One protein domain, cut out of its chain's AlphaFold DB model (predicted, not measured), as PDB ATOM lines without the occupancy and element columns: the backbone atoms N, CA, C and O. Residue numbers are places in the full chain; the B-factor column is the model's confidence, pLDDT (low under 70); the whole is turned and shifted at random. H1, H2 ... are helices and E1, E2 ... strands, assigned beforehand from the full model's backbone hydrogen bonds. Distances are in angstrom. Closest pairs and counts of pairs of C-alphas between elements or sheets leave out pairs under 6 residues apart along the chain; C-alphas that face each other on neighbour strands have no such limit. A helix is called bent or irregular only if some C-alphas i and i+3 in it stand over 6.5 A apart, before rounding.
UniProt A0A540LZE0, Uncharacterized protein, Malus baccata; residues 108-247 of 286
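AT A GLANCE: This is residues 108 to 247 of the 286 residues of an uncharacterized protein of Malus baccata (UniProt A0A540LZE0). Two small strand-helix-strand halves make this domain, and one long loop juts from it. In one half the parallel pair E3 and E4, the two elements whose centres are nearest to the mean of the C-alphas, has H5 packed on it, with H6 beyond, close to H5; the other half has the parallel pair E1 and E2 with H3 beside it, and H1 and H2 meet H3. H4 lies where the halves come together, near both E1 and H5, while residues 207 to 212, in the loop between H5 and E4, stick out free. The printed part has 140 residues with six named helices and four named strands, in the order H1 H2 E1 H3 E2 H4 E3 H5 E4 H6, two sheets of two parallel strands, E1 beside E2 and E3 beside E4, and the mixed class of helices and strands. It is compact, with a radius of gyration of the C-alphas of 15.5 A, and spans 47 by 38 by 29 A.

IN THESE COORDINATES: E3 is residues 186 to 189 and E4 is residues 219 to 222, 9.9 A and 10.0 A from first to last C-alpha; C-alpha 186 is at (208.210, 211.443, 288.119). H5 is residues 193 to 201, 12.5 A long, and H6 is residues 229 to 240, 16.7 A, ending with C-alpha 240 at (215.720, 218.742, 273.330). E1 is residues 139 to 142, 10.2 A, and E2 is residues 165 to 168, 9.9 A. H3 is residues 149 to 159, 15.2 A, and H4 is residues 176 to 182, 9.9 A. H1, residues 108 to 121, is the longest helix by residues at 19.4 A, and begins with C-alpha 108 at (187.513, 217.849, 271.488). H2 is residues 125 to 133, 13.1 A; it is irregular, but only just, with C-alphas 126 and 129 6.7 A apart.

HOW THE PARTS SIT: E3 and E4 are parallel neighbours at 33 degrees, with N 188 and O 220 within hydrogen-bond range at 2.8 A. E3, H5 and E4 form a strand-helix-strand unit, two parallel neighbour strands with a helix between them along the chain, and its crossover is right-handed. The closest C-alphas of E3 and H5 are those of Ile 188 and Leu 196, 6.7 A. H5 and H6 are close but not clearly touching, at a shallow tilt of 12 degrees, the same way; their closest C-alphas are those of Val 193 and Phe 231, 7.4 A. H4 and H5 are close but not clearly touching, with the C-alphas of Leu 180 and Ala 199 closest at 6.5 A. The closest C-alphas of E1 and H4 are those of Arg 140 and His 179, 7.5 A. E1 and E2 are parallel neighbours at 16 degrees, with N 168 and O 141 within hydrogen-bond range at 2.8 A. E1, H3 and E2 form a second right-handed unit; the closest C-alphas of H3 and E2 are those of Phe 159 and Val 165, 6.4 A. H2 and H3 touch at a steep tilt of 50 degrees, with the C-alphas of Pro 125 and Leu 155 closest at 6.8 A. H1 and H3 only just touch, only at their ends, with 3 pairs of C-alphas within 8 A; the closest are those of His 118 and Val 151, 6.6 A. H1 and H6, for instance, are apart. Every O i to N i+4 pair is within hydrogen-bond range in H1, H3, H4, H5 and H6, against 1 of 5 in H2, where 2 of 6 O i to N i+3 pairs are.

THE WHOLE: The C-alphas of Ala 108 and Val 210 are the two farthest apart, 49.7 A. The printed part has no cut. The link from H5 to E4, 17 residues, is long; in it residues 203 to 204 pair antiparallel with residues 215 to 216. Residues 245 to 246 pair parallel with residues 220 to 221 of E4. The mean pLDDT of the printed part is 70.8, and 45 residues are under 70: residues 108 to 133, 144 to 147, 202 to 215 and 230.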
ATOM      1  N   ALA A 108     187.782 219.044 272.270       38.28
ATOM      2  CA  ALA A 108     187.513 217.849 271.488       38.28
ATOM      3  C   ALA A 108     188.802 217.087 271.145       38.28
ATOM      4  O   ALA A 108     188.848 215.872 271.307       38.28
ATOM      5  N   ALA A 109     189.874 217.780 270.753       40.09
ATOM      6  CA  ALA A 109     191.174 217.157 270.487       40.09
ATOM      7  C   ALA A 109     191.819 216.590 271.764       40.09
ATOM      8  O   ALA A 109     192.417 215.518 271.733       40.09
ATOM      9  N   LEU A 110     191.658 217.284 272.895       35.91
ATOM     10  CA  LEU A 110     192.115 216.843 274.215       35.91
ATOM     11  C   LEU A 110     191.361 215.614 274.716       35.91
ATOM     12  O   LEU A 110     191.987 214.665 275.177       35.91
ATOM     13  N   MET A 111     190.032 215.628 274.616       40.78
ATOM     14  CA  MET A 111     189.192 214.490 274.979       40.78
ATOM     15  C   MET A 111     189.403 213.320 274.029       40.78
ATOM     16  O   MET A 111     189.401 212.186 274.486       40.78
ATOM     17  N   SER A 112     189.631 213.571 272.740       45.66
ATOM     18  CA  SER A 112     189.954 212.533 271.761       45.66
ATOM     19  C   SER A 112     191.310 211.889 272.060       45.66
ATOM     20  O   SER A 112     191.367 210.679 272.245       45.66
ATOM     21  N   ALA A 113     192.376 212.679 272.239       43.12
ATOM     22  CA  ALA A 113     193.700 212.162 272.598       43.12
ATOM     23  C   ALA A 113     193.689 211.419 273.946       43.12
ATOM     24  O   ALA A 113     194.235 210.324 274.049       43.12
ATOM     25  N   ALA A 114     193.006 211.971 274.958       42.19
ATOM     26  CA  ALA A 114     192.834 211.308 276.249       42.19
ATOM     27  C   ALA A 114     192.005 210.020 276.123       42.19
ATOM     28  O   ALA A 114     192.369 209.012 276.710       42.19
ATOM     29  N   SER A 115     190.922 210.004 275.338       49.25
ATOM     30  CA  SER A 115     190.059 208.820 275.174       49.25
ATOM     31  C   SER A 115     190.738 207.700 274.388       49.25
ATOM     32  O   SER A 115     190.642 206.545 274.798       49.25
ATOM     33  N   VAL A 116     191.451 208.031 273.303       52.31
ATOM     34  CA  VAL A 116     192.268 207.081 272.525       52.31
ATOM     35  C   VAL A 116     193.291 206.425 273.443       52.31
ATOM     36  O   VAL A 116     193.367 205.204 273.533       52.31
ATOM     37  N   TRP A 117     193.985 207.232 274.238       53.34
ATOM     38  CA  TRP A 117     194.935 206.729 275.213       53.34
ATOM     39  C   TRP A 117     194.288 205.905 276.326       53.34
ATOM     40  O   TRP A 117     194.798 204.852 276.691       53.34
ATOM     41  N   HIS A 118     193.192 206.367 276.933       53.53
ATOM     42  CA  HIS A 118     192.533 205.652 278.028       53.53
ATOM     43  C   HIS A 118     192.051 204.264 277.587       53.53
ATOM     44  O   HIS A 118     192.112 203.325 278.383       53.53
ATOM     45  N   ALA A 119     191.641 204.124 276.323       54.94
ATOM     46  CA  ALA A 119     191.323 202.838 275.715       54.94
ATOM     47  C   ALA A 119     192.566 201.940 275.553       54.94
ATOM     48  O   ALA A 119     192.475 200.741 275.805       54.94
ATOM     49  N   GLU A 120     193.726 202.508 275.212       55.03
ATOM     50  CA  GLU A 120     194.997 201.778 275.087       55.03
ATOM     51  C   GLU A 120     195.670 201.457 276.434       55.03
ATOM     52  O   GLU A 120     196.287 200.405 276.579       55.03
ATOM     53  N   LEU A 121     195.498 202.290 277.468       51.97
ATOM     54  CA  LEU A 121     195.987 202.005 278.825       51.97
ATOM     55  C   LEU A 121     195.160 200.957 279.561       51.97
ATOM     56  O   LEU A 121     195.697 200.276 280.433       51.97
ATOM     57  N   ALA A 122     193.867 200.840 279.253       53.97
ATOM     58  CA  ALA A 122     192.989 199.858 279.880       53.97
ATOM     59  C   ALA A 122     193.538 198.407 279.828       53.97
ATOM     60  O   ALA A 122     193.395 197.708 280.835       53.97
ATOM     61  N   PRO A 123     194.193 197.946 278.738       55.31
ATOM     62  CA  PRO A 123     194.879 196.645 278.683       55.31
ATOM     63  C   PRO A 123     196.347 196.632 279.164       55.31
ATOM     64  O   PRO A 123     196.862 195.561 279.487       55.31
ATOM     65  N   LEU A 124     197.023 197.783 279.276       53.22
ATOM     66  CA  LEU A 124     198.423 197.922 279.718       53.22
ATOM     67  C   LEU A 124     198.745 197.963 281.248       53.22
ATOM     68  O   LEU A 124     199.925 198.129 281.573       53.22
ATOM     69  N   PRO A 125     197.829 197.809 282.235       53.16
ATOM     70  CA  PRO A 125     198.148 198.131 283.636       53.16
ATOM     71  C   PRO A 125     199.155 197.192 284.311       53.16
ATOM     72  O   PRO A 125     199.856 197.610 285.232       53.16
ATOM     73  N   LYS A 126     199.232 195.923 283.891       50.47
ATOM     74  CA  LYS A 126     200.039 194.914 284.597       50.47
ATOM     75  C   LYS A 126     201.555 195.022 284.367       50.47
ATOM     76  O   LYS A 126     202.277 194.883 285.349       50.47
ATOM     77  N   PRO A 127     202.083 195.285 283.155       50.44
ATOM     78  CA  PRO A 127     203.538 195.295 282.962       50.44
ATOM     79  C   PRO A 127     204.228 196.603 283.384       50.44
ATOM     80  O   PRO A 127     205.360 196.569 283.855       50.44
ATOM     81  N   LEU A 128     203.577 197.761 283.224       55.28
ATOM     82  CA  LEU A 128     204.272 199.058 283.269       55.28
ATOM     83  C   LEU A 128     204.582 199.564 284.686       55.28
ATOM     84  O   LEU A 128     205.684 200.045 284.936       55.28
ATOM     85  N   LEU A 129     203.646 199.442 285.632       55.81
ATOM     86  CA  LEU A 129     203.830 199.946 287.004       55.81
ATOM     87  C   LEU A 129     204.499 198.927 287.938       55.81
ATOM     88  O   LEU A 129     205.208 199.324 288.862       55.81
ATOM     89  N   VAL A 130     204.365 197.621 287.669       57.09
ATOM     90  CA  VAL A 130     205.120 196.571 288.385       57.09
ATOM     91  C   VAL A 130     206.626 196.792 288.239       57.09
ATOM     92  O   VAL A 130     207.380 196.619 289.197       57.09
ATOM     93  N   ASN A 131     207.054 197.295 287.082       61.28
ATOM     94  CA  ASN A 131     208.455 197.586 286.822       61.28
ATOM     95  C   ASN A 131     208.959 198.883 287.485       61.28
ATOM     96  O   ASN A 131     210.159 199.079 287.616       61.28
ATOM     97  N   VAL A 132     208.082 199.755 287.982       68.81
ATOM     98  CA  VAL A 132     208.495 200.891 288.831       68.81
ATOM     99  C   VAL A 132     208.797 200.398 290.251       68.81
ATOM    100  O   VAL A 132     209.730 200.865 290.898       68.81
ATOM    101  N   LEU A 133     208.033 199.414 290.736       69.62
ATOM    102  CA  LEU A 133     208.035 198.979 292.139       69.62
ATOM    103  C   LEU A 133     209.310 198.261 292.599       69.62
ATOM    104  O   LEU A 133     209.591 198.245 293.806       69.62
ATOM    105  N   TRP A 134     210.069 197.656 291.680       72.81
ATOM    106  CA  TRP A 134     211.338 197.003 292.024       72.81
ATOM    107  C   TRP A 134     212.461 198.017 292.271       72.81
ATOM    108  O   TRP A 134     213.324 197.765 293.107       72.81
ATOM    109  N   SER A 135     212.425 199.168 291.590       70.75
ATOM    110  CA  SER A 135     213.468 200.201 291.643       70.75
ATOM    111  C   SER A 135     213.115 201.388 292.545       70.75
ATOM    112  O   SER A 135     213.917 202.311 292.694       70.75
ATOM    113  N   CYS A 136     211.937 201.379 293.182       71.81
ATOM    114  CA  CYS A 136     211.492 202.449 294.073       71.81
ATOM    115  C   CYS A 136     211.085 201.962 295.479       71.81
ATOM    116  O   CYS A 136     210.726 200.801 295.717       71.81
ATOM    117  N   GLY A 137     211.149 202.890 296.442       74.31
ATOM    118  CA  GLY A 137     210.716 202.651 297.822       74.31
ATOM    119  C   GLY A 137     209.194 202.649 297.972       74.31
ATOM    120  O   GLY A 137     208.633 201.731 298.565       74.31
ATOM    121  N   SER A 138     208.523 203.653 297.400       80.56
ATOM    122  CA  SER A 138     207.060 203.753 297.362       80.56
ATOM    123  C   SER A 138     206.589 204.473 296.100       80.56
ATOM    124  O   SER A 138     207.342 205.247 295.509       80.56
ATOM    125  N   VAL A 139     205.338 204.236 295.710       82.69
ATOM    126  CA  VAL A 139     204.671 204.896 294.584       82.69
ATOM    127  C   VAL A 139     203.464 205.658 295.110       82.69
ATOM    128  O   VAL A 139     202.623 205.100 295.817       82.69
ATOM    129  N   ARG A 140     203.370 206.938 294.749       85.12
ATOM    130  CA  ARG A 140     202.215 207.785 295.050       85.12
ATOM    131  C   ARG A 140     201.511 208.161 293.750       85.12
ATOM    132  O   ARG A 140     202.147 208.667 292.831       85.12
ATOM    133  N   ILE A 141     200.210 207.892 293.676       81.94
ATOM    134  CA  ILE A 141     199.364 208.115 292.495       81.94
ATOM    135  C   ILE A 141     198.210 209.032 292.909       81.94
ATOM    136  O   ILE A 141     197.635 208.837 293.976       81.94
ATOM    137  N   SER A 142     197.843 210.029 292.104       79.00
ATOM    138  CA  SER A 142     196.760 210.971 292.450       79.00
ATOM    139  C   SER A 142     196.011 211.442 291.215       79.00
ATOM    140  O   SER A 142     196.662 212.167 290.490       79.00
ATOM    141  N   PHE A 143     194.735 211.061 290.976       74.62
ATOM    142  CA  PHE A 143     193.935 211.258 289.722       74.62
ATOM    143  C   PHE A 143     193.462 212.663 289.388       74.62
ATOM    144  O   PHE A 143     193.286 213.405 290.324       74.62
ATOM    145  N   SER A 144     193.338 213.056 288.103       66.50
ATOM    146  CA  SER A 144     192.907 214.383 287.636       66.50
ATOM    147  C   SER A 144     191.453 214.295 287.262       66.50
ATOM    148  O   SER A 144     190.960 213.215 286.948       66.50
ATOM    149  N   GLY A 145     190.814 215.456 287.123       63.12
ATOM    150  CA  GLY A 145     189.499 215.543 286.500       63.12
ATOM    151  C   GLY A 145     189.416 215.017 285.057       63.12
ATOM    152  O   GLY A 145     188.308 214.916 284.549       63.12
ATOM    153  N   ARG A 146     190.532 214.692 284.378       60.53
ATOM    154  CA  ARG A 146     190.525 214.120 283.015       60.53
ATOM    155  C   ARG A 146     190.709 212.606 282.986       60.53
ATOM    156  O   ARG A 146     190.438 212.000 281.957       60.53
ATOM    157  N   THR A 147     191.140 211.990 284.086       67.19
ATOM    158  CA  THR A 147     191.251 210.531 284.133       67.19
ATOM    159  C   THR A 147     189.883 209.889 284.189       67.19
ATOM    160  O   THR A 147     189.081 210.165 285.078       67.19
ATOM    161  N   THR A 148     189.638 208.993 283.238       70.62
ATOM    162  CA  THR A 148     188.402 208.219 283.203       70.62
ATOM    163  C   THR A 148     188.305 207.274 284.394       70.62
ATOM    164  O   THR A 148     189.292 206.687 284.848       70.62
ATOM    165  N   GLU A 149     187.072 207.052 284.845       74.00
ATOM    166  CA  GLU A 149     186.788 206.126 285.938       74.00
ATOM    167  C   GLU A 149     187.189 204.675 285.599       74.00
ATOM    168  O   GLU A 149     187.486 203.864 286.471       74.00
ATOM    169  N   GLN A 150     187.249 204.329 284.311       72.44
ATOM    170  CA  GLN A 150     187.771 203.037 283.876       72.44
ATOM    171  C   GLN A 150     189.249 202.869 284.252       72.44
ATOM    172  O   GLN A 150     189.619 201.843 284.822       72.44
ATOM    173  N   VAL A 151     190.087 203.870 283.970       72.88
ATOM    174  CA  VAL A 151     191.524 203.815 284.267       72.88
ATOM    175  C   VAL A 151     191.781 203.872 285.770       72.88
ATOM    176  O   VAL A 151     192.552 203.058 286.281       72.88
ATOM    177  N   SER A 152     191.103 204.771 286.495       75.81
ATOM    178  CA  SER A 152     191.238 204.865 287.956       75.81
ATOM    179  C   SER A 152     190.874 203.535 288.630       75.81
ATOM    180  O   SER A 152     191.634 203.036 289.460       75.81
ATOM    181  N   ARG A 153     189.761 202.906 288.228       80.00
ATOM    182  CA  ARG A 153     189.292 201.629 288.776       80.00
ATOM    183  C   ARG A 153     190.264 200.494 288.514       80.00
ATOM    184  O   ARG A 153     190.516 199.697 289.413       80.00
ATOM    185  N   VAL A 154     190.810 200.412 287.304       77.19
ATOM    186  CA  VAL A 154     191.787 199.378 286.952       77.19
ATOM    187  C   VAL A 154     193.062 199.540 287.782       77.19
ATOM    188  O   VAL A 154     193.508 198.575 288.396       77.19
ATOM    189  N   LEU A 155     193.591 200.759 287.909       76.62
ATOM    190  CA  LEU A 155     194.768 201.027 288.741       76.62
ATOM    191  C   LEU A 155     194.509 200.737 290.227       76.62
ATOM    192  O   LEU A 155     195.343 200.123 290.890       76.62
ATOM    193  N   ARG A 156     193.338 201.114 290.755       82.00
ATOM    194  CA  ARG A 156     192.940 200.771 292.130       82.00
ATOM    195  C   ARG A 156     192.847 199.263 292.326       82.00
ATOM    196  O   ARG A 156     193.394 198.745 293.294       82.00
ATOM    197  N   LYS A 157     192.196 198.546 291.410       82.50
ATOM    198  CA  LYS A 157     192.050 197.088 291.487       82.50
ATOM    199  C   LYS A 157     193.407 196.385 291.505       82.50
ATOM    200  O   LYS A 157     193.599 195.486 292.312       82.50
ATOM    201  N   GLU A 158     194.330 196.797 290.642       78.19
ATOM    202  CA  GLU A 158     195.636 196.143 290.506       78.19
ATOM    203  C   GLU A 158     196.593 196.468 291.665       78.19
ATOM    204  O   GLU A 158     197.356 195.599 292.081       78.19
ATOM    205  N   PHE A 159     196.555 197.689 292.216       79.31
ATOM    206  CA  PHE A 159     197.568 198.136 293.184       79.31
ATOM    207  C   PHE A 159     197.075 198.357 294.619       79.31
ATOM    208  O   PHE A 159     197.908 198.576 295.495       79.31
ATOM    209  N   SER A 160     195.770 198.279 294.896       79.75
ATOM    210  CA  SER A 160     195.213 198.531 296.244       79.75
ATOM    211  C   SER A 160     195.779 197.633 297.345       79.75
ATOM    212  O   SER A 160     195.815 198.042 298.502       79.75
ATOM    213  N   THR A 161     196.242 196.430 297.006       83.56
ATOM    214  CA  THR A 161     196.821 195.477 297.964       83.56
ATOM    215  C   THR A 161     198.336 195.610 298.113       83.56
ATOM    216  O   THR A 161     198.927 194.943 298.961       83.56
ATOM    217  N   ASN A 162     198.995 196.451 297.307       81.44
ATOM    218  CA  ASN A 162     200.443 196.592 297.349       81.44
ATOM    219  C   ASN A 162     200.864 197.606 298.429       81.44
ATOM    220  O   ASN A 162     200.568 198.793 298.287       81.44
ATOM    221  N   PRO A 163     201.634 197.206 299.460       83.50
ATOM    222  CA  PRO A 163     201.988 198.091 300.572       83.50
ATOM    223  C   PRO A 163     202.900 199.260 300.171       83.50
ATOM    224  O   PRO A 163     203.014 200.235 300.912       83.50
ATOM    225  N   LYS A 164     203.563 199.186 299.007       77.38
ATOM    226  CA  LYS A 164     204.379 200.285 298.473       77.38
ATOM    227  C   LYS A 164     203.558 201.322 297.711       77.38
ATOM    228  O   LYS A 164     204.085 202.401 297.440       77.38
ATOM    229  N   VAL A 165     202.323 201.011 297.316       78.81
ATOM    230  CA  VAL A 165     201.507 201.889 296.476       78.81
ATOM    231  C   VAL A 165     200.461 202.590 297.321       78.81
ATOM    232  O   VAL A 165     199.712 201.971 298.065       78.81
ATOM    233  N   TYR A 166     200.373 203.901 297.155       81.31
ATOM    234  CA  TYR A 166     199.278 204.691 297.687       81.31
ATOM    235  C   TYR A 166     198.619 205.466 296.560       81.31
ATOM    236  O   TYR A 166     199.278 206.207 295.825       81.31
ATOM    237  N   ILE A 167     197.306 205.294 296.449       83.62
ATOM    238  CA  ILE A 167     196.478 205.953 295.451       83.62
ATOM    239  C   ILE A 167     195.556 206.909 296.185       83.62
ATOM    240  O   ILE A 167     194.672 206.476 296.920       83.62
ATOM    241  N   TRP A 168     195.746 208.200 295.954       84.25
ATOM    242  CA  TRP A 168     194.862 209.221 296.481       84.25
ATOM    243  C   TRP A 168     193.454 209.053 295.885       84.25
ATOM    244  O   TRP A 168     193.263 208.822 294.684       84.25
ATOM    245  N   ASP A 169     192.456 209.077 296.754       81.06
ATOM    246  CA  ASP A 169     191.039 208.857 296.449       81.06
ATOM    247  C   ASP A 169     190.344 210.090 295.871       81.06
ATOM    248  O   ASP A 169     189.311 209.943 295.226       81.06
ATOM    249  N   GLY A 170     190.957 211.268 295.998       79.81
ATOM    250  CA  GLY A 170     190.337 212.537 295.627       79.81
ATOM    251  C   GLY A 170     189.815 213.313 296.833       79.81
ATOM    252  O   GLY A 170     189.393 214.456 296.672       79.81
ATOM    253  N   GLU A 171     189.864 212.723 298.030       79.81
ATOM    254  CA  GLU A 171     189.353 213.322 299.253       79.81
ATOM    255  C   GLU A 171     190.449 214.044 300.047       79.81
ATOM    256  O   GLU A 171     191.635 213.699 300.040       79.81
ATOM    257  N   GLY A 172     190.043 215.093 300.760       81.62
ATOM    258  CA  GLY A 172     190.949 215.912 301.557       81.62
ATOM    259  C   GLY A 172     191.865 216.812 300.721       81.62
ATOM    260  O   GLY A 172     191.535 217.254 299.620       81.62
ATOM    261  N   ARG A 173     193.028 217.156 301.287       77.12
ATOM    262  CA  ARG A 173     193.969 218.087 300.652       77.12
ATOM    263  C   ARG A 173     194.698 217.401 299.496       77.12
ATOM    264  O   ARG A 173     195.298 216.348 299.676       77.12
ATOM    265  N   ASN A 174     194.726 218.062 298.341       78.19
ATOM    266  CA  ASN A 174     195.463 217.595 297.171       78.19
ATOM    267  C   ASN A 174     196.966 217.392 297.498       78.19
ATOM    268  O   ASN A 174     197.637 218.357 297.884       78.19
ATOM    269  N   PRO A 175     197.519 216.174 297.313       77.69
ATOM    270  CA  PRO A 175     198.889 215.839 297.702       77.69
ATOM    271  C   PRO A 175     199.965 216.347 296.728       77.69
ATOM    272  O   PRO A 175     201.152 216.155 296.985       77.69
ATOM    273  N   HIS A 176     199.585 216.999 295.625       75.50
ATOM    274  CA  HIS A 176     200.473 217.401 294.527       75.50
ATOM    275  C   HIS A 176     201.741 218.135 294.971       75.50
ATOM    276  O   HIS A 176     202.842 217.737 294.602       75.50
ATOM    277  N   MET A 177     201.616 219.151 295.827       74.81
ATOM    278  CA  MET A 177     202.785 219.885 296.330       74.81
ATOM    279  C   MET A 177     203.722 218.992 297.149       74.81
ATOM    280  O   MET A 177     204.942 219.120 297.051       74.81
ATOM    281  N   GLY A 178     203.163 218.055 297.918       71.12
ATOM    282  CA  GLY A 178     203.938 217.047 298.637       71.12
ATOM    283  C   GLY A 178     204.646 216.086 297.682       71.12
ATOM    284  O   GLY A 178     205.817 215.776 297.886       71.12
ATOM    285  N   HIS A 179     203.983 215.672 296.600       79.62
ATOM    286  CA  HIS A 179     204.606 214.866 295.549       79.62
ATOM    287  C   HIS A 179     205.752 215.623 294.870       79.62
ATOM    288  O   HIS A 179     206.858 215.095 294.791       79.62
ATOM    289  N   LEU A 180     205.540 216.874 294.449       76.06
ATOM    290  CA  LEU A 180     206.584 217.701 293.838       76.06
ATOM    291  C   LEU A 180     207.791 217.886 294.765       76.06
ATOM    292  O   LEU A 180     208.934 217.786 294.316       76.06
ATOM    293  N   ALA A 181     207.557 218.110 296.058       71.50
ATOM    294  CA  ALA A 181     208.618 218.307 297.040       71.50
ATOM    295  C   ALA A 181     209.400 217.015 297.327       71.50
ATOM    296  O   ALA A 181     210.633 217.025 297.293       71.50
ATOM    297  N   CYS A 182     208.705 215.898 297.547       75.00
ATOM    298  CA  CYS A 182     209.298 214.685 298.114       75.00
ATOM    299  C   CYS A 182     209.642 213.600 297.088       75.00
ATOM    300  O   CYS A 182     210.412 212.706 297.419       75.00
ATOM    301  N   ALA A 183     209.085 213.635 295.874       78.88
ATOM    302  CA  ALA A 183     209.343 212.586 294.890       78.88
ATOM    303  C   ALA A 183     210.808 212.578 294.441       78.88
ATOM    304  O   ALA A 183     211.415 213.630 294.249       78.88
ATOM    305  N   ASP A 184     211.336 211.378 294.231       75.94
ATOM    306  CA  ASP A 184     212.676 211.122 293.701       75.94
ATOM    307  C   ASP A 184     212.728 211.126 292.168       75.94
ATOM    308  O   ASP A 184     213.771 211.399 291.577       75.94
ATOM    309  N   ALA A 185     211.603 210.788 291.540       84.31
ATOM    310  CA  ALA A 185     211.393 210.707 290.104       84.31
ATOM    311  C   ALA A 185     209.898 210.869 289.811       84.31
ATOM    312  O   ALA A 185     209.053 210.558 290.655       84.31
ATOM    313  N   PHE A 186     209.576 211.318 288.602       86.88
ATOM    314  CA  PHE A 186     208.210 211.443 288.119       86.88
ATOM    315  C   PHE A 186     207.996 210.576 286.890       86.88
ATOM    316  O   PHE A 186     208.868 210.469 286.034       86.88
ATOM    317  N   VAL A 187     206.799 210.021 286.781       86.50
ATOM    318  CA  VAL A 187     206.280 209.413 285.559       86.50
ATOM    319  C   VAL A 187     204.991 210.153 285.270       86.50
ATOM    320  O   VAL A 187     204.099 210.090 286.095       86.50
ATOM    321  N   ILE A 188     204.899 210.918 284.190       84.62
ATOM    322  CA  ILE A 188     203.775 211.823 283.901       84.62
ATOM    323  C   ILE A 188     203.255 211.513 282.501       84.62
ATOM    324  O   ILE A 188     203.990 211.021 281.652       84.62
ATOM    325  N   THR A 189     201.984 211.778 282.228       80.00
ATOM    326  CA  THR A 189     201.467 211.623 280.867       80.00
ATOM    327  C   THR A 189     201.785 212.818 279.999       80.00
ATOM    328  O   THR A 189     201.742 213.977 280.416       80.00
ATOM    329  N   ALA A 190     202.061 212.496 278.750       80.25
ATOM    330  CA  ALA A 190     202.383 213.409 277.676       80.25
ATOM    331  C   ALA A 190     201.372 214.557 277.459       80.25
ATOM    332  O   ALA A 190     201.753 215.649 277.040       80.25
ATOM    333  N   ASP A 191     200.095 214.360 277.792       70.50
ATOM    334  CA  ASP A 191     199.029 215.351 277.609       70.50
ATOM    335  C   ASP A 191     198.925 216.385 278.758       70.50
ATOM    336  O   ASP A 191     198.057 217.268 278.743       70.50
ATOM    337  N   SER A 192     199.788 216.292 279.778       76.38
ATOM    338  CA  SER A 192     199.777 217.167 280.957       76.38
ATOM    339  C   SER A 192     200.902 218.203 280.913       76.38
ATOM    340  O   SER A 192     201.921 218.078 281.593       76.38
ATOM    341  N   VAL A 193     200.696 219.274 280.135       76.88
ATOM    342  CA  VAL A 193     201.675 220.369 279.992       76.88
ATOM    343  C   VAL A 193     202.075 220.939 281.352       76.88
ATOM    344  O   VAL A 193     203.262 220.959 281.665       76.88
ATOM    345  N   SER A 194     201.117 221.353 282.191       74.56
ATOM    346  CA  SER A 194     201.415 221.974 283.494       74.56
ATOM    347  C   SER A 194     202.227 221.061 284.412       74.56
ATOM    348  O   SER A 194     203.194 221.501 285.020       74.56
ATOM    349  N   MET A 195     201.900 219.768 284.473       77.25
ATOM    350  CA  MET A 195     202.595 218.863 285.387       77.25
ATOM    351  C   MET A 195     204.017 218.552 284.928       77.25
ATOM    352  O   MET A 195     204.935 218.533 285.744       77.25
ATOM    353  N   LEU A 196     204.212 218.341 283.622       81.56
ATOM    354  CA  LEU A 196     205.553 218.216 283.055       81.56
ATOM    355  C   LEU A 196     206.378 219.474 283.340       81.56
ATOM    356  O   LEU A 196     207.535 219.369 283.735       81.56
ATOM    357  N   SER A 197     205.757 220.649 283.212       78.69
ATOM    358  CA  SER A 197     206.368 221.944 283.524       78.69
ATOM    359  C   SER A 197     206.848 222.014 284.967       78.69
ATOM    360  O   SER A 197     208.023 222.257 285.218       78.69
ATOM    361  N   GLU A 198     205.951 221.758 285.916       79.62
ATOM    362  CA  GLU A 198     206.233 221.821 287.349       79.62
ATOM    363  C   GLU A 198     207.293 220.798 287.759       79.62
ATOM    364  O   GLU A 198     208.258 221.154 288.435       79.62
ATOM    365  N   ALA A 199     207.182 219.554 287.286       82.56
ATOM    366  CA  ALA A 199     208.174 218.519 287.551       82.56
ATOM    367  C   ALA A 199     209.561 218.904 287.010       82.56
ATOM    368  O   ALA A 199     210.557 218.741 287.715       82.56
ATOM    369  N   CYS A 200     209.635 219.511 285.822       84.25
ATOM    370  CA  CYS A 200     210.894 219.967 285.225       84.25
ATOM    371  C   CYS A 200     211.482 221.239 285.876       84.25
ATOM    372  O   CYS A 200     212.602 221.640 285.555       84.25
ATOM    373  N   ILE A 201     210.761 221.895 286.788       76.75
ATOM    374  CA  ILE A 201     211.292 223.002 287.609       76.75
ATOM    375  C   ILE A 201     211.883 222.469 288.910       76.75
ATOM    376  O   ILE A 201     212.795 223.068 289.485       76.75
ATOM    377  N   THR A 202     211.365 221.341 289.399       66.56
ATOM    378  CA  THR A 202     211.789 220.808 290.688       66.56
ATOM    379  C   THR A 202     213.249 220.368 290.670       66.56
ATOM    380  O   THR A 202     213.698 219.529 289.885       66.56
ATOM    381  N   VAL A 203     213.998 220.916 291.620       66.88
ATOM    382  CA  VAL A 203     215.335 220.450 291.967       66.88
ATOM    383  C   VAL A 203     215.254 219.568 293.204       66.88
ATOM    384  O   VAL A 203     214.496 219.843 294.135       66.88
ATOM    385  N   ASN A 204     216.063 218.517 293.244       53.97
ATOM    386  CA  ASN A 204     216.359 217.787 294.465       53.97
ATOM    387  C   ASN A 204     217.072 218.738 295.427       53.97
ATOM    388  O   ASN A 204     218.285 218.947 295.349       53.97
ATOM    389  N   SER A 205     216.303 219.335 296.333       45.88
ATOM    390  CA  SER A 205     216.848 219.944 297.536       45.88
ATOM    391  C   SER A 205     217.096 218.812 298.528       45.88
ATOM    392  O   SER A 205     216.234 218.474 299.337       45.88
ATOM    393  N   CYS A 206     218.254 218.157 298.426       40.19
ATOM    394  CA  CYS A 206     218.717 217.242 299.465       40.19
ATOM    395  C   CYS A 206     218.994 218.053 300.737       40.19
ATOM    396  O   CYS A 206     220.115 218.486 300.969       40.19
ATOM    397  N   VAL A 207     217.977 218.260 301.574       36.34
ATOM    398  CA  VAL A 207     218.142 218.897 302.893       36.34
ATOM    399  C   VAL A 207     218.828 217.941 303.893       36.34
ATOM    400  O   VAL A 207     219.292 218.373 304.939       36.34
ATOM    401  N   LEU A 208     218.973 216.650 303.558       32.59
ATOM    402  CA  LEU A 208     219.484 215.608 304.466       32.59
ATOM    403  C   LEU A 208     220.779 214.894 304.034       32.59
ATOM    404  O   LEU A 208     221.182 213.932 304.683       32.59
ATOM    405  N   ARG A 209     221.483 215.330 302.982       36.03
ATOM    406  CA  ARG A 209     222.817 214.786 302.658       36.03
ATOM    407  C   ARG A 209     223.764 215.899 302.232       36.03
ATOM    408  O   ARG A 209     223.398 216.742 301.427       36.03
ATOM    409  N   VAL A 210     224.987 215.829 302.750       35.19
ATOM    410  CA  VAL A 210     226.153 216.741 302.679       35.19
ATOM    411  C   VAL A 210     226.579 217.194 301.256       35.19
ATOM    412  O   VAL A 210     227.560 217.911 301.086       35.19
ATOM    413  N   CYS A 211     225.832 216.865 300.205       36.88
ATOM    414  CA  CYS A 211     226.121 217.277 298.837       36.88
ATOM    415  C   CYS A 211     225.368 218.567 298.481       36.88
ATOM    416  O   CYS A 211     224.168 218.546 298.227       36.88
ATOM    417  N   HIS A 212     226.098 219.676 298.353       38.50
ATOM    418  CA  HIS A 212     225.612 220.980 297.869       38.50
ATOM    419  C   HIS A 212     225.165 220.989 296.390       38.50
ATOM    420  O   HIS A 212     225.019 222.049 295.784       38.50
ATOM    421  N   VAL A 213     224.948 219.824 295.772       41.44
ATOM    422  CA  VAL A 213     224.609 219.726 294.353       41.44
ATOM    423  C   VAL A 213     223.114 219.480 294.194       41.44
ATOM    424  O   VAL A 213     222.613 218.383 294.436       41.44
ATOM    425  N   ARG A 214     222.396 220.528 293.784       56.09
ATOM    426  CA  ARG A 214     220.985 220.451 293.394       56.09
ATOM    427  C   ARG A 214     220.900 219.816 292.009       56.09
ATOM    428  O   ARG A 214     221.313 220.425 291.027       56.09
ATOM    429  N   PHE A 215     220.385 218.595 291.928       61.91
ATOM    430  CA  PHE A 215     220.092 217.940 290.650       61.91
ATOM    431  C   PHE A 215     218.611 218.039 290.341       61.91
ATOM    432  O   PHE A 215     217.793 217.842 291.233       61.91
ATOM    433  N   SER A 216     218.253 218.289 289.091       75.31
ATOM    434  CA  SER A 216     216.863 218.207 288.646       75.31
ATOM    435  C   SER A 216     216.316 216.792 288.831       75.31
ATOM    436  O   SER A 216     217.068 215.810 288.802       75.31
ATOM    437  N   LYS A 217     215.012 216.677 289.082       79.12
ATOM    438  CA  LYS A 217     214.370 215.377 289.292       79.12
ATOM    439  C   LYS A 217     214.146 214.670 287.948       79.12
ATOM    440  O   LYS A 217     213.712 215.331 287.008       79.12
ATOM    441  N   PRO A 218     214.435 213.362 287.823       86.12
ATOM    442  CA  PRO A 218     214.017 212.550 286.684       86.12
ATOM    443  C   PRO A 218     212.540 212.741 286.340       86.12
ATOM    444  O   PRO A 218     211.685 212.622 287.220       86.12
ATOM    445  N   VAL A 219     212.242 212.991 285.067       89.75
ATOM    446  CA  VAL A 219     210.875 213.079 284.547       89.75
ATOM    447  C   VAL A 219     210.729 212.144 283.355       89.75
ATOM    448  O   VAL A 219     211.333 212.346 282.302       89.75
ATOM    449  N   TYR A 220     209.916 211.112 283.528       88.00
ATOM    450  CA  TYR A 220     209.542 210.189 282.472       88.00
ATOM    451  C   TYR A 220     208.156 210.521 281.928       88.00
ATOM    452  O   TYR A 220     207.277 210.951 282.677       88.00
ATOM    453  N   VAL A 221     207.961 210.298 280.633       86.62
ATOM    454  CA  VAL A 221     206.718 210.602 279.924       86.62
ATOM    455  C   VAL A 221     206.126 209.334 279.338       86.62
ATOM    456  O   VAL A 221     206.733 208.707 278.477       86.62
ATOM    457  N   ILE A 222     204.942 208.952 279.812       81.38
ATOM    458  CA  ILE A 222     204.152 207.874 279.200       81.38
ATOM    459  C   ILE A 222     203.456 208.439 277.961       81.38
ATOM    460  O   ILE A 222     203.087 209.609 278.004       81.38
ATOM    461  N   GLY A 223     203.280 207.626 276.912       76.81
ATOM    462  CA  GLY A 223     202.376 207.832 275.768       76.81
ATOM    463  C   GLY A 223     202.647 209.058 274.891       76.81
ATOM    464  O   GLY A 223     201.748 209.584 274.228       76.81
ATOM    465  N   GLY A 224     203.893 209.534 274.871       77.81
ATOM    466  CA  GLY A 224     204.303 210.633 273.995       77.81
ATOM    467  C   GLY A 224     204.069 210.339 272.511       77.81
ATOM    468  O   GLY A 224     203.714 211.240 271.758       77.81
ATOM    469  N   GLU A 225     204.162 209.071 272.116       78.00
ATOM    470  CA  GLU A 225     203.921 208.552 270.769       78.00
ATOM    471  C   GLU A 225     202.483 208.752 270.265       78.00
ATOM    472  O   GLU A 225     202.261 208.811 269.057       78.00
ATOM    473  N   HIS A 226     201.514 208.914 271.172       73.31
ATOM    474  CA  HIS A 226     200.108 209.160 270.830       73.31
ATOM    475  C   HIS A 226     199.759 210.651 270.813       73.31
ATOM    476  O   HIS A 226     198.673 211.049 270.382       73.31
ATOM    477  N   CYS A 227     200.661 211.501 271.302       72.81
ATOM    478  CA  CYS A 227     200.454 212.936 271.291       72.81
ATOM    479  C   CYS A 227     200.739 213.517 269.910       72.81
ATOM    480  O   CYS A 227     201.704 213.182 269.235       72.81
ATOM    481  N   THR A 228     199.903 214.468 269.514       72.19
ATOM    482  CA  THR A 228     200.034 215.197 268.252       72.19
ATOM    483  C   THR A 228     199.967 216.703 268.512       72.19
ATOM    484  O   THR A 228     199.704 217.158 269.634       72.19
ATOM    485  N   TRP A 229     200.218 217.501 267.472       73.75
ATOM    486  CA  TRP A 229     200.094 218.962 267.506       73.75
ATOM    487  C   TRP A 229     200.945 219.592 268.623       73.75
ATOM    488  O   TRP A 229     202.138 219.318 268.748       73.75
ATOM    489  N   LYS A 230     200.331 220.444 269.449       69.69
ATOM    490  CA  LYS A 230     201.009 221.195 270.506       69.69
ATOM    491  C   LYS A 230     201.589 220.331 271.624       69.69
ATOM    492  O   LYS A 230     202.553 220.744 272.254       69.69
ATOM    493  N   PHE A 231     201.019 219.155 271.895       74.81
ATOM    494  CA  PHE A 231     201.544 218.278 272.945       74.81
ATOM    495  C   PHE A 231     202.850 217.630 272.503       74.81
ATOM    496  O   PHE A 231     203.782 217.563 273.302       74.81
ATOM    497  N   ALA A 232     202.929 217.214 271.237       79.12
ATOM    498  CA  ALA A 232     204.162 216.705 270.649       79.12
ATOM    499  C   ALA A 232     205.244 217.796 270.596       79.12
ATOM    500  O   ALA A 232     206.354 217.564 271.058       79.12
ATOM    501  N   ASP A 233     204.914 219.008 270.129       78.00
ATOM    502  CA  ASP A 233     205.859 220.141 270.099       78.00
ATOM    503  C   ASP A 233     206.391 220.490 271.499       78.00
ATOM    504  O   ASP A 233     207.598 220.631 271.704       78.00
ATOM    505  N   PHE A 234     205.502 220.545 272.497       81.38
ATOM    506  CA  PHE A 234     205.894 220.792 273.880       81.38
ATOM    507  C   PHE A 234     206.849 219.716 274.411       81.38
ATOM    508  O   PHE A 234     207.902 220.049 274.954       81.38
ATOM    509  N   GLN A 235     206.521 218.436 274.224       84.06
ATOM    510  CA  GLN A 235     207.377 217.333 274.662       84.06
ATOM    511  C   GLN A 235     208.724 217.335 273.949       84.06
ATOM    512  O   GLN A 235     209.751 217.248 274.618       84.06
ATOM    513  N   ASN A 236     208.739 217.527 272.630       84.62
ATOM    514  CA  ASN A 236     209.975 217.641 271.861       84.62
ATOM    515  C   ASN A 236     210.860 218.756 272.425       84.62
ATOM    516  O   ASN A 236     212.039 218.529 272.675       84.62
ATOM    517  N   SER A 237     210.282 219.916 272.760       84.12
ATOM    518  CA  SER A 237     211.043 221.019 273.360       84.12
ATOM    519  C   SER A 237     211.652 220.674 274.729       84.12
ATOM    520  O   SER A 237     212.756 221.114 275.051       84.12
ATOM    521  N   LEU A 238     210.966 219.867 275.547       86.69
ATOM    522  CA  LEU A 238     211.501 219.389 276.824       86.69
ATOM    523  C   LEU A 238     212.568 218.305 276.623       86.69
ATOM    524  O   LEU A 238     213.545 218.257 277.373       86.69
ATOM    525  N   GLN A 239     212.403 217.450 275.616       90.31
ATOM    526  CA  GLN A 239     213.348 216.392 275.281       90.31
ATOM    527  C   GLN A 239     214.649 216.962 274.702       90.31
ATOM    528  O   GLN A 239     215.726 216.538 275.113       90.31
ATOM    529  N   GLU A 240     214.569 217.979 273.840       88.19
ATOM    530  CA  GLU A 240     215.720 218.742 273.330       88.19
ATOM    531  C   GLU A 240     216.529 219.395 274.462       88.19
ATOM    532  O   GLU A 240     217.754 219.479 274.397       88.19
ATOM    533  N   ARG A 241     215.857 219.804 275.547       85.50
ATOM    534  CA  ARG A 241     216.489 220.321 276.777       85.50
ATOM    535  C   ARG A 241     217.050 219.224 277.688       85.50
ATOM    536  O   ARG A 241     217.632 219.532 278.726       85.50
ATOM    537  N   GLY A 242     216.834 217.952 277.347       90.00
ATOM    538  CA  GLY A 242     217.171 216.798 278.180       90.00
ATOM    539  C   GLY A 242     216.336 216.683 279.459       90.00
ATOM    540  O   GLY A 242     216.701 215.917 280.351       90.00
ATOM    541  N   ALA A 243     215.240 217.440 279.581       89.31
ATOM    542  CA  ALA A 243     214.432 217.504 280.798       89.31
ATOM    543  C   ALA A 243     213.575 216.250 281.003       89.31
ATOM    544  O   ALA A 243     213.373 215.819 282.138       89.31
ATOM    545  N   ILE A 244     213.133 215.632 279.905       92.19
ATOM    546  CA  ILE A 244     212.262 214.457 279.928       92.19
ATOM    547  C   ILE A 244     212.837 213.280 279.136       92.19
ATOM    548  O   ILE A 244     213.663 213.458 278.238       92.19
ATOM    549  N   ARG A 245     212.361 212.071 279.448       92.38
ATOM    550  CA  ARG A 245     212.604 210.838 278.680       92.38
ATOM    551  C   ARG A 245     211.300 210.054 278.498       92.38
ATOM    552  O   ARG A 245     210.444 210.143 279.373       92.38
ATOM    553  N   PRO A 246     211.130 209.271 277.421       89.94
ATOM    554  CA  PRO A 246     209.981 208.376 277.308       89.94
ATOM    555  C   PRO A 246     210.009 207.316 278.420       89.94
ATOM    556  O   PRO A 246     211.079 206.886 278.853       89.94
ATOM    557  N   PHE A 247     208.830 206.914 278.888       84.12
ATOM    558  CA  PHE A 247     208.638 205.810 279.821       84.12
ATOM    559  C   PHE A 247     208.178 204.570 279.056       84.12
ATOM    560  O   PHE A 247     207.095 204.567 278.476       84.12
TER     561      PHE A 247